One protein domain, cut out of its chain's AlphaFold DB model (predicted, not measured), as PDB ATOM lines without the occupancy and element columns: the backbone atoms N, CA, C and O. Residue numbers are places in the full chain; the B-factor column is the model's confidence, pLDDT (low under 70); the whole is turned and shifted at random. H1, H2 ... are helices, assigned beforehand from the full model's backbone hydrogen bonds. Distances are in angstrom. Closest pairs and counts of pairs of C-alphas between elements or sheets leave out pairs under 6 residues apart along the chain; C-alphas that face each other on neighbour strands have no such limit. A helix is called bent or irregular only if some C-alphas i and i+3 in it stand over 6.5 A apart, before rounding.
ATOM      1  N   GLU A 386     134.405 164.787 101.720       89.94
ATOM      2  CA  GLU A 386     133.858 164.573 103.059       89.94
ATOM      3  C   GLU A 386     134.353 163.264 103.685       89.94
ATOM      4  O   GLU A 386     134.560 163.199 104.888       89.94
ATOM      5  N   PHE A 387     134.571 162.215 102.887       93.50
ATOM      6  CA  PHE A 387     135.120 160.953 103.385       93.50
ATOM      7  C   PHE A 387     136.648 160.985 103.530       93.50
ATOM      8  O   PHE A 387     137.214 160.383 104.452       93.50
ATOM      9  N   ILE A 388     137.330 161.627 102.578       92.94
ATOM     10  CA  ILE A 388     138.794 161.693 102.537       92.94
ATOM     11  C   ILE A 388     139.320 162.564 103.678       92.94
ATOM     12  O   ILE A 388     140.259 162.148 104.354       92.94
ATOM     13  N   GLU A 389     138.711 163.729 103.890       90.94
ATOM     14  CA  GLU A 389     139.131 164.726 104.881       90.94
ATOM     15  C   GLU A 389     138.738 164.349 106.312       90.94
ATOM     16  O   GLU A 389     139.330 164.857 107.255       90.94
ATOM     17  N   TYR A 390     137.776 163.442 106.486       91.50
ATOM     18  CA  TYR A 390     137.343 163.002 107.804       91.50
ATOM     19  C   TYR A 390     138.355 162.052 108.457       91.50
ATOM     20  O   TYR A 390     138.679 160.992 107.912       91.50
ATOM     21  N   ASP A 391     138.826 162.393 109.647       89.75
ATOM     22  CA  ASP A 391     139.801 161.639 110.431       89.75
ATOM     23  C   ASP A 391     139.511 161.700 111.943       89.75
ATOM     24  O   ASP A 391     138.489 162.228 112.386       89.75
ATOM     25  N   GLY A 392     140.416 161.138 112.749       87.00
ATOM     26  CA  GLY A 392     140.276 161.138 114.203       87.00
ATOM     27  C   GLY A 392     140.295 162.530 114.843       87.00
ATOM     28  O   GLY A 392     139.715 162.678 115.907       87.00
ATOM     29  N   GLU A 393     140.927 163.532 114.224       88.06
ATOM     30  CA  GLU A 393     140.917 164.910 114.742       88.06
ATOM     31  C   GLU A 393     139.560 165.566 114.475       88.06
ATOM     32  O   GLU A 393     138.934 166.099 115.389       88.06
ATOM     33  N   SER A 394     139.038 165.427 113.251       86.44
ATOM     34  CA  SER A 394     137.699 165.931 112.907       86.44
ATOM     35  C   SER A 394     136.588 165.311 113.766       86.44
ATOM     36  O   SER A 394     135.560 165.941 114.030       86.44
ATOM     37  N   GLU A 395     136.809 164.084 114.237       89.12
ATOM     38  CA  GLU A 395     135.868 163.369 115.086       89.12
ATOM     39  C   GLU A 395     135.861 163.858 116.538       89.12
ATOM     40  O   GLU A 395     134.825 163.798 117.198       89.12
ATOM     41  N   ILE A 396     136.983 164.395 117.027       85.56
ATOM     42  CA  ILE A 396     137.041 165.049 118.341       85.56
ATOM     43  C   ILE A 396     136.194 166.326 118.329       85.56
ATOM     44  O   ILE A 396     135.494 166.608 119.302       85.56
ATOM     45  N   ASP A 397     136.224 167.069 117.220       81.81
ATOM     46  CA  ASP A 397     135.469 168.315 117.060       81.81
ATOM     47  C   ASP A 397     133.968 168.072 116.824       81.81
ATOM     48  O   ASP A 397     133.121 168.831 117.306       81.81
ATOM     49  N   THR A 398     133.619 167.011 116.089       79.06
ATOM     50  CA  THR A 398     132.233 166.663 115.743       79.06
ATOM     51  C   THR A 398     131.996 165.154 115.806       79.06
ATOM     52  O   THR A 398     132.014 164.491 114.775       79.06
ATOM     53  N   SER A 399     131.729 164.629 117.010       81.88
ATOM     54  CA  SER A 399     131.480 163.197 117.271       81.88
ATOM     55  C   SER A 399     130.304 162.661 116.445       81.88
ATOM     56  O   SER A 399     129.142 162.787 116.824       81.88
ATOM     57  N   THR A 400     130.591 162.101 115.272       85.31
ATOM     58  CA  THR A 400     129.581 161.643 114.306       85.31
ATOM     59  C   THR A 400     129.620 160.126 114.145       85.31
ATOM     60  O   THR A 400     128.580 159.463 114.139       85.31
ATOM     61  N   LEU A 401     130.813 159.550 114.011       91.88
ATOM     62  CA  LEU A 401     131.028 158.109 113.856       91.88
ATOM     63  C   LEU A 401     131.061 157.407 115.215       91.88
ATOM     64  O   LEU A 401     130.514 156.318 115.373       91.88
ATOM     65  N   TRP A 402     131.697 158.036 116.190       93.19
ATOM     66  CA  TRP A 402     131.893 157.582 117.549       93.19
ATOM     67  C   TRP A 402     130.573 157.530 118.300       93.19
ATOM     68  O   TRP A 402     130.298 156.512 118.924       93.19
ATOM     69  N   ASP A 403     129.700 158.525 118.141       91.88
ATOM     70  CA  ASP A 403     128.337 158.490 118.690       91.88
ATOM     71  C   ASP A 403     127.547 157.269 118.185       91.88
ATOM     72  O   ASP A 403     126.863 156.595 118.959       91.88
ATOM     73  N   LEU A 404     127.687 156.919 116.899       92.50
ATOM     74  CA  LEU A 404     127.086 155.695 116.366       92.50
ATOM     75  C   LEU A 404     127.713 154.443 116.990       92.50
ATOM     76  O   LEU A 404     126.987 153.523 117.361       92.50
ATOM     77  N   ILE A 405     129.043 154.394 117.079       94.56
ATOM     78  CA  ILE A 405     129.781 153.255 117.643       94.56
ATOM     79  C   ILE A 405     129.415 153.054 119.114       94.56
ATOM     80  O   ILE A 405     129.206 151.921 119.535       94.56
ATOM     81  N   GLN A 406     129.274 154.127 119.887       92.38
ATOM     82  CA  GLN A 406     128.855 154.081 121.287       92.38
ATOM     83  C   GLN A 406     127.443 153.511 121.449       92.38
ATOM     84  O   GLN A 406     127.186 152.790 122.411       92.38
ATOM     85  N   GLY A 407     126.558 153.758 120.477       91.81
ATOM     86  CA  GLY A 407     125.222 153.166 120.418       91.81
ATOM     87  C   GLY A 407     125.164 151.695 119.978       91.81
ATOM     88  O   GLY A 407     124.079 151.113 120.009       91.81
ATOM     89  N   MET A 408     126.280 151.089 119.555       95.50
ATOM     90  CA  MET A 408     126.344 149.669 119.189       95.50
ATOM     91  C   MET A 408     126.375 148.766 120.425       95.50
ATOM     92  O   MET A 408     126.915 149.128 121.471       95.50
ATOM     93  N   THR A 409     125.850 147.550 120.287       95.44
ATOM     94  CA  THR A 409     126.015 146.498 121.302       95.44
ATOM     95  C   THR A 409     127.485 146.084 121.431       95.44
ATOM     96  O   THR A 409     128.254 146.202 120.473       95.44
ATOM     97  N   SER A 410     127.883 145.527 122.578       94.06
ATOM     98  CA  SER A 410     129.262 145.068 122.806       94.06
ATOM     99  C   SER A 410     129.707 144.065 121.730       94.06
ATOM    100  O   SER A 410     130.792 144.186 121.160       94.06
ATOM    101  N   LEU A 411     128.822 143.149 121.316       93.38
ATOM    102  CA  LEU A 411     129.088 142.222 120.211       93.38
ATOM    103  C   LEU A 411     129.328 142.932 118.864       93.38
ATOM    104  O   LEU A 411     130.219 142.538 118.109       93.38
ATOM    105  N   GLU A 412     128.550 143.962 118.532       94.62
ATOM    106  CA  GLU A 412     128.738 144.748 117.303       94.62
ATOM    107  C   GLU A 412     130.052 145.540 117.330       94.62
ATOM    108  O   GLU A 412     130.751 145.584 116.314       94.62
ATOM    109  N   LYS A 413     130.434 146.087 118.494       95.31
ATOM    110  CA  LYS A 413     131.729 146.750 118.717       95.31
ATOM    111  C   LYS A 413     132.896 145.784 118.501       95.31
ATOM    112  O   LYS A 413     133.803 146.095 117.728       95.31
ATOM    113  N   ALA A 414     132.833 144.576 119.068       94.44
ATOM    114  CA  ALA A 414     133.821 143.525 118.811       94.44
ATOM    115  C   ALA A 414     133.893 143.142 117.325       94.44
ATOM    116  O   ALA A 414     134.977 143.033 116.756       94.44
ATOM    117  N   GLN A 415     132.750 142.983 116.653       95.00
ATOM    118  CA  GLN A 415     132.721 142.672 115.220       95.00
ATOM    119  C   GLN A 415     133.308 143.792 114.355       95.00
ATOM    120  O   GLN A 415     133.953 143.504 113.343       95.00
ATOM    121  N   LEU A 416     133.066 145.057 114.708       95.69
ATOM    122  CA  LEU A 416     133.658 146.210 114.036       95.69
ATOM    123  C   LEU A 416     135.173 146.227 114.245       95.69
ATOM    124  O   LEU A 416     135.913 146.291 113.264       95.69
ATOM    125  N   TRP A 417     135.624 146.088 115.493       95.56
ATOM    126  CA  TRP A 417     137.041 146.006 115.829       95.56
ATOM    127  C   TRP A 417     137.742 144.895 115.044       95.56
ATOM    128  O   TRP A 417     138.720 145.155 114.349       95.56
ATOM    129  N   ASN A 418     137.194 143.677 115.057       95.19
ATOM    130  CA  ASN A 418     137.782 142.514 114.386       95.19
ATOM    131  C   ASN A 418     137.826 142.671 112.856       95.19
ATOM    132  O   ASN A 418     138.670 142.063 112.198       95.19
ATOM    133  N   LYS A 419     136.939 143.490 112.271       94.81
ATOM    134  CA  LYS A 419     137.003 143.859 110.848       94.81
ATOM    135  C   LYS A 419     138.108 144.871 110.556       94.81
ATOM    136  O   LYS A 419     138.742 144.746 109.512       94.81
ATOM    137  N   CYS A 420     138.318 145.848 111.437       94.56
ATOM    138  CA  CYS A 420     139.386 146.842 111.304       94.56
ATOM    139  C   CYS A 420     140.769 146.225 111.572       94.56
ATOM    140  O   CYS A 420     141.726 146.498 110.854       94.56
ATOM    141  N   TYR A 421     140.864 145.344 112.570       94.06
ATOM    142  CA  TYR A 421     142.115 144.783 113.076       94.06
ATOM    143  C   TYR A 421     142.050 143.253 113.203       94.06
ATOM    144  O   TYR A 421     142.071 142.711 114.309       94.06
ATOM    145  N   PRO A 422     142.032 142.511 112.080       91.12
ATOM    146  CA  PRO A 422     141.916 141.049 112.098       91.12
ATOM    147  C   PRO A 422     143.107 140.341 112.764       91.12
ATOM    148  O   PRO A 422     143.009 139.172 113.121       91.12
ATOM    149  N   THR A 423     144.244 141.024 112.924       91.69
ATOM    150  CA  THR A 423     145.441 140.500 113.600       91.69
ATOM    151  C   THR A 423     145.408 140.665 115.119       91.69
ATOM    152  O   THR A 423     146.275 140.116 115.793       91.69
ATOM    153  N   MET A 424     144.448 141.423 115.658       91.12
ATOM    154  CA  MET A 424     144.263 141.645 117.095       91.12
ATOM    155  C   MET A 424     142.770 141.569 117.442       91.12
ATOM    156  O   MET A 424     142.169 142.591 117.778       91.12
ATOM    157  N   PRO A 425     142.144 140.389 117.295       92.62
ATOM    158  CA  PRO A 425     140.716 140.246 117.517       92.62
ATOM    159  C   PRO A 425     140.353 140.296 119.008       92.62
ATOM    160  O   PRO A 425     141.117 139.875 119.879       92.62
ATOM    161  N   ILE A 426     139.149 140.779 119.289       92.31
ATOM    162  CA  ILE A 426     138.458 140.627 120.565       92.31
ATOM    163  C   ILE A 426     137.728 139.280 120.519       92.31
ATOM    164  O   ILE A 426     136.685 139.159 119.877       92.31
ATOM    165  N   ASP A 427     138.301 138.282 121.196       85.62
ATOM    166  CA  ASP A 427     137.788 136.906 121.310       85.62
ATOM    167  C   ASP A 427     137.352 136.611 122.764       85.62
ATOM    168  O   ASP A 427     137.842 135.677 123.404       85.62
ATOM    169  N   ARG A 428     136.495 137.466 123.336       83.06
ATOM    170  CA  ARG A 428     135.986 137.344 124.717       83.06
ATOM    171  C   ARG A 428     134.543 136.851 124.753       83.06
ATOM    172  O   ARG A 428     133.791 137.053 123.800       83.06
ATOM    173  N   GLU A 429     134.169 136.220 125.862       69.06
ATOM    174  CA  GLU A 429     132.809 135.748 126.127       69.06
ATOM    175  C   GLU A 429     132.211 136.575 127.274       69.06
ATOM    176  O   GLU A 429     132.636 136.449 128.415       69.06
ATOM    177  N   GLY A 430     131.224 137.421 126.971       82.81
ATOM    178  CA  GLY A 430     130.551 138.281 127.953       82.81
ATOM    179  C   GLY A 430     130.580 139.754 127.553       82.81
ATOM    180  O   GLY A 430     131.621 140.270 127.152       82.81
ATOM    181  N   ASP A 431     129.429 140.422 127.648       87.38
ATOM    182  CA  ASP A 431     129.264 141.801 127.171       87.38
ATOM    183  C   ASP A 431     130.191 142.781 127.913       87.38
ATOM    184  O   ASP A 431     130.861 143.581 127.266       87.38
ATOM    185  N   ASP A 432     130.321 142.643 129.239       89.12
ATOM    186  CA  ASP A 432     131.177 143.509 130.066       89.12
ATOM    187  C   ASP A 432     132.673 143.364 129.719       89.12
ATOM    188  O   ASP A 432     133.389 144.359 129.622       89.12
ATOM    189  N   GLU A 433     133.149 142.135 129.470       89.00
ATOM    190  CA  GLU A 433     134.548 141.883 129.086       89.00
ATOM    191  C   GLU A 433     134.861 142.418 127.685       89.00
ATOM    192  O   GLU A 433     135.962 142.910 127.424       89.00
ATOM    193  N   ILE A 434     133.901 142.304 126.763       92.81
ATOM    194  CA  ILE A 434     134.035 142.847 125.413       92.81
ATOM    195  C   ILE A 434     134.100 144.374 125.464       92.81
ATOM    196  O   ILE A 434     134.954 144.960 124.796       92.81
ATOM    197  N   GLU A 435     133.220 145.003 126.243       93.00
ATOM    198  CA  GLU A 435     133.151 146.458 126.378       93.00
ATOM    199  C   GLU A 435     134.443 147.016 126.985       93.00
ATOM    200  O   GLU A 435     135.067 147.891 126.387       93.00
ATOM    201  N   GLU A 436     134.921 146.435 128.090       92.88
ATOM    202  CA  GLU A 436     136.168 146.854 128.741       92.88
ATOM    203  C   GLU A 436     137.371 146.749 127.789       92.88
ATOM    204  O   GLU A 436     138.197 147.661 127.686       92.88
ATOM    205  N   VAL A 437     137.489 145.638 127.055       93.12
ATOM    206  CA  VAL A 437     138.577 145.456 126.086       93.12
ATOM    207  C   VAL A 437     138.450 146.454 124.936       93.12
ATOM    208  O   VAL A 437     139.454 147.035 124.521       93.12
ATOM    209  N   PHE A 438     137.242 146.686 124.427       94.56
ATOM    210  CA  PHE A 438     137.005 147.639 123.349       94.56
ATOM    211  C   PHE A 438     137.357 149.076 123.764       94.56
ATOM    212  O   PHE A 438     138.052 149.767 123.017       94.56
ATOM    213  N   GLU A 439     136.959 149.521 124.957       93.19
ATOM    214  CA  GLU A 439     137.303 150.842 125.506       93.19
ATOM    215  C   GLU A 439     138.818 151.008 125.715       93.19
ATOM    216  O   GLU A 439     139.413 152.017 125.324       93.19
ATOM    217  N   ASN A 440     139.485 149.989 126.265       93.25
ATOM    218  CA  ASN A 440     140.938 149.999 126.453       93.25
ATOM    219  C   ASN A 440     141.696 150.089 125.120       93.25
ATOM    220  O   ASN A 440     142.681 150.818 124.989       93.25
ATOM    221  N   LEU A 441     141.235 149.365 124.103       93.00
ATOM    222  CA  LEU A 441     141.856 149.380 122.784       93.00
ATOM    223  C   LEU A 441     141.594 150.696 122.044       93.00
ATOM    224  O   LEU A 441     142.511 151.286 121.472       93.00
ATOM    225  N   THR A 442     140.362 151.193 122.076       91.81
ATOM    226  CA  THR A 442     140.003 152.442 121.394       91.81
ATOM    227  C   THR A 442     140.589 153.677 122.070       91.81
ATOM    228  O   THR A 442     140.956 154.604 121.357       91.81
ATOM    229  N   SER A 443     140.796 153.689 123.388       89.88
ATOM    230  CA  SER A 443     141.526 154.773 124.067       89.88
ATOM    231  C   SER A 443     143.003 154.848 123.657       89.88
ATOM    232  O   SER A 443     143.548 155.942 123.517       89.88
ATOM    233  N   CYS A 444     143.646 153.705 123.396       89.12
ATOM    234  CA  CYS A 444     145.043 153.652 122.950       89.12
ATOM    235  C   CYS A 444     145.216 153.927 121.447       89.12
ATOM    236  O   CYS A 444     146.256 154.434 121.027       89.12
ATOM    237  N   TYR A 445     144.219 153.575 120.630       91.06
ATOM    238  CA  TYR A 445     144.313 153.597 119.166       91.06
ATOM    239  C   TYR A 445     143.262 154.485 118.494       91.06
ATOM    240  O   TYR A 445     143.008 154.299 117.307       91.06
ATOM    241  N   PHE A 446     142.666 155.444 119.210       91.69
ATOM    242  CA  PHE A 446     141.487 156.201 118.771       91.69
ATOM    243  C   PHE A 446     141.577 156.694 117.321       91.69
ATOM    244  O   PHE A 446     140.804 156.251 116.477       91.69
ATOM    245  N   HIS A 447     142.571 157.527 116.990       92.00
ATOM    246  CA  HIS A 447     142.698 158.107 115.645       92.00
ATOM    247  C   HIS A 447     142.859 157.046 114.547       92.00
ATOM    248  O   HIS A 447     142.243 157.144 113.484       92.00
ATOM    249  N   TYR A 448     143.649 156.000 114.807       91.75
ATOM    250  CA  TYR A 448     143.834 154.894 113.868       91.75
ATOM    251  C   TYR A 448     142.547 154.078 113.715       91.75
ATOM    252  O   TYR A 448     142.149 153.748 112.601       91.75
ATOM    253  N   PHE A 449     141.860 153.788 114.823       94.19
ATOM    254  CA  PHE A 449     140.587 153.079 114.816       94.19
ATOM    255  C   PHE A 449     139.510 153.860 114.067       94.19
ATOM    256  O   PHE A 449     138.842 153.254 113.242       94.19
ATOM    257  N   ILE A 450     139.378 155.175 114.265       94.44
ATOM    258  CA  ILE A 450     138.442 156.018 113.505       94.44
ATOM    259  C   ILE A 450     138.752 155.963 112.003       94.44
ATOM    260  O   ILE A 450     137.840 155.768 111.193       94.44
ATOM    261  N   SER A 451     140.035 156.048 111.628       92.00
ATOM    262  CA  SER A 451     140.476 155.956 110.230       92.00
ATOM    263  C   SER A 451     140.104 154.618 109.574       92.00
ATOM    264  O   SER A 451     139.673 154.599 108.425       92.00
ATOM    265  N   GLU A 452     140.193 153.499 110.295       93.50
ATOM    266  CA  GLU A 452     139.779 152.185 109.781       93.50
ATOM    267  C   GLU A 452     138.255 151.980 109.851       93.50
ATOM    268  O   GLU A 452     137.620 151.495 108.907       93.50
ATOM    269  N   ALA A 453     137.623 152.408 110.944       94.12
ATOM    270  CA  ALA A 453     136.194 152.251 111.188       94.12
ATOM    271  C   ALA A 453     135.357 153.000 110.148       94.12
ATOM    272  O   ALA A 453     134.351 152.452 109.684       94.12
ATOM    273  N   LYS A 454     135.791 154.184 109.687       93.56
ATOM    274  CA  LYS A 454     135.094 154.900 108.602       93.56
ATOM    275  C   LYS A 454     135.037 154.086 107.305       93.56
ATOM    276  O   LYS A 454     134.049 154.172 106.580       93.56
ATOM    277  N   HIS A 455     136.024 153.231 107.009       93.44
ATOM    278  CA  HIS A 455     135.979 152.361 105.826       93.44
ATOM    279  C   HIS A 455     134.945 151.237 105.955       93.44
ATOM    280  O   HIS A 455     134.318 150.852 104.956       93.44
ATOM    281  N   VAL A 456     134.739 150.724 107.170       93.38
ATOM    282  CA  VAL A 456     133.712 149.714 107.465       93.38
ATOM    283  C   VAL A 456     132.318 150.347 107.475       93.38
ATOM    284  O   VAL A 456     131.385 149.790 106.893       93.38
ATOM    285  N   LEU A 457     132.194 151.541 108.059       94.06
ATOM    286  CA  LEU A 457     130.950 152.290 108.260       94.06
ATOM    287  C   LEU A 457     130.748 153.422 107.240       94.06
ATOM    288  O   LEU A 457     130.033 154.387 107.497       94.06
ATOM    289  N   TYR A 458     131.319 153.279 106.040       94.00
ATOM    290  CA  TYR A 458     131.307 154.306 104.986       94.00
ATOM    291  C   TYR A 458     129.900 154.819 104.623       94.00
ATOM    292  O   TYR A 458     129.750 155.893 104.046       94.00
ATOM    293  N   GLN A 459     128.859 154.040 104.927       93.25
ATOM    294  CA  GLN A 459     127.464 154.385 104.665       93.25
ATOM    295  C   GLN A 459     127.025 155.675 105.368       93.25
ATOM    296  O   GLN A 459     126.167 156.367 104.832       93.25
ATOM    297  N   LEU A 460     127.646 156.039 106.494       92.00
ATOM    298  CA  LEU A 460     127.373 157.307 107.184       92.00
ATOM    299  C   LEU A 460     127.759 158.529 106.354       92.00
ATOM    300  O   LEU A 460     127.094 159.555 106.409       92.00
ATOM    301  N   PHE A 461     128.796 158.390 105.532       92.62
ATOM    302  CA  PHE A 461     129.289 159.433 104.636       92.62
ATOM    303  C   PHE A 461     128.600 159.382 103.266       92.62
ATOM    304  O   PHE A 461     128.937 160.133 102.350       92.62
ATOM    305  N   THR A 462     127.653 158.458 103.067       94.38
ATOM    306  CA  THR A 462     126.968 158.313 101.784       94.38
ATOM    307  C   THR A 462     125.911 159.400 101.618       94.38
ATOM    308  O   THR A 462     124.908 159.427 102.325       94.38
ATOM    309  N   MET A 463     126.105 160.252 100.615       93.50
ATOM    310  CA  MET A 463     125.178 161.314 100.237       93.50
ATOM    311  C   MET A 463     124.439 160.989  98.924       93.50
ATOM    312  O   MET A 463     124.917 160.170  98.131       93.50
TER     313      MET A 463
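What this domain is: This is residues 386 to 463 of the 500 residues of an uncharacterized protein of Thalassotalea piscium (UniProt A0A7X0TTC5). A long helix, H5, is sharply bent into a V of two arms, and H4 spans the space between the arms, packing on both, so that H4, H5a and H5b make a rough triangle. The short H2 packs crosswise on H5b near the bend, while the small helices H1 and H6 lie together at the end of the long axis away from H5a. The printed part has 78 residues with six named helices, H1 to H6 in chain order, and no named strand; its class is all helix. It is compact, with a radius of gyration of the C-alphas of 12.2 A, yet elongated, spanning 37 by 24 by 21 A.

How they stand to each other: Along the printed part come H1, residues 386 to 389, H2, 392 to 397, H3, 401 to 406, H4, 410 to 420, H5, 431 to 456, and H6, 458 to 461. H5 was assigned as one helix by its hydrogen bonds but is bent: C-alphas 444 and 447 are 8.9 A apart, and its arms are H5a, 431 to 444, and H5b, 447 to 456. H1 and H6 only just touch, with 3 pairs of C-alphas within 8 A, the closest those of Phe 387 and Phe 461 at 6.2 A. H2 touches H5b, about perpendicular at 83 degrees, with the closest C-alphas, those of Gly 392 and His 447, 4.1 A apart. H3 and H5b only just touch, with 3 pairs of C-alphas within 8 A, the closest those of Leu 401 and Lys 454 at 7.4 A. H4 touches H5a at a steep tilt of 41 degrees, the same way; the closest C-alphas, of Ser 410 and Asp 431, are 5.5 A apart. H4 also touches H5b, about perpendicular at 87 degrees, closest at the C-alphas of Cys 420 and Glu 452, 5.6 A. The arms of H5 stand at a steep tilt of 60 degrees, opposite ways. H5b and H6 meet only through their link, and H4 and H6 are apart. Every O i to N i+4 pair is within hydrogen-bond range in H2, H3, H4 and H5a, against 5 of 6 in H5b; H1 and H6 are too short for such a pair.

Where its parts are: H1 begins at C-alpha 386, (133.858, 164.573, 103.059). H4 is 15.4 A long from first to last C-alpha, H5a 20.2 A and H5b 14.8 A. H5a begins at C-alpha 431, (129.264, 141.801, 127.171), and H6 ends at C-alpha 461, (129.289, 159.433, 104.636).

The domain as a whole: The two C-alphas farthest apart, those of Glu 429 and Met 463, are 37.2 A apart. The printed part has no cut. The link from H4 to H5, 10 residues, is short, and the other links are tight. Mean pLDDT of the printed part is 91.3; residue 429 alone is under 70.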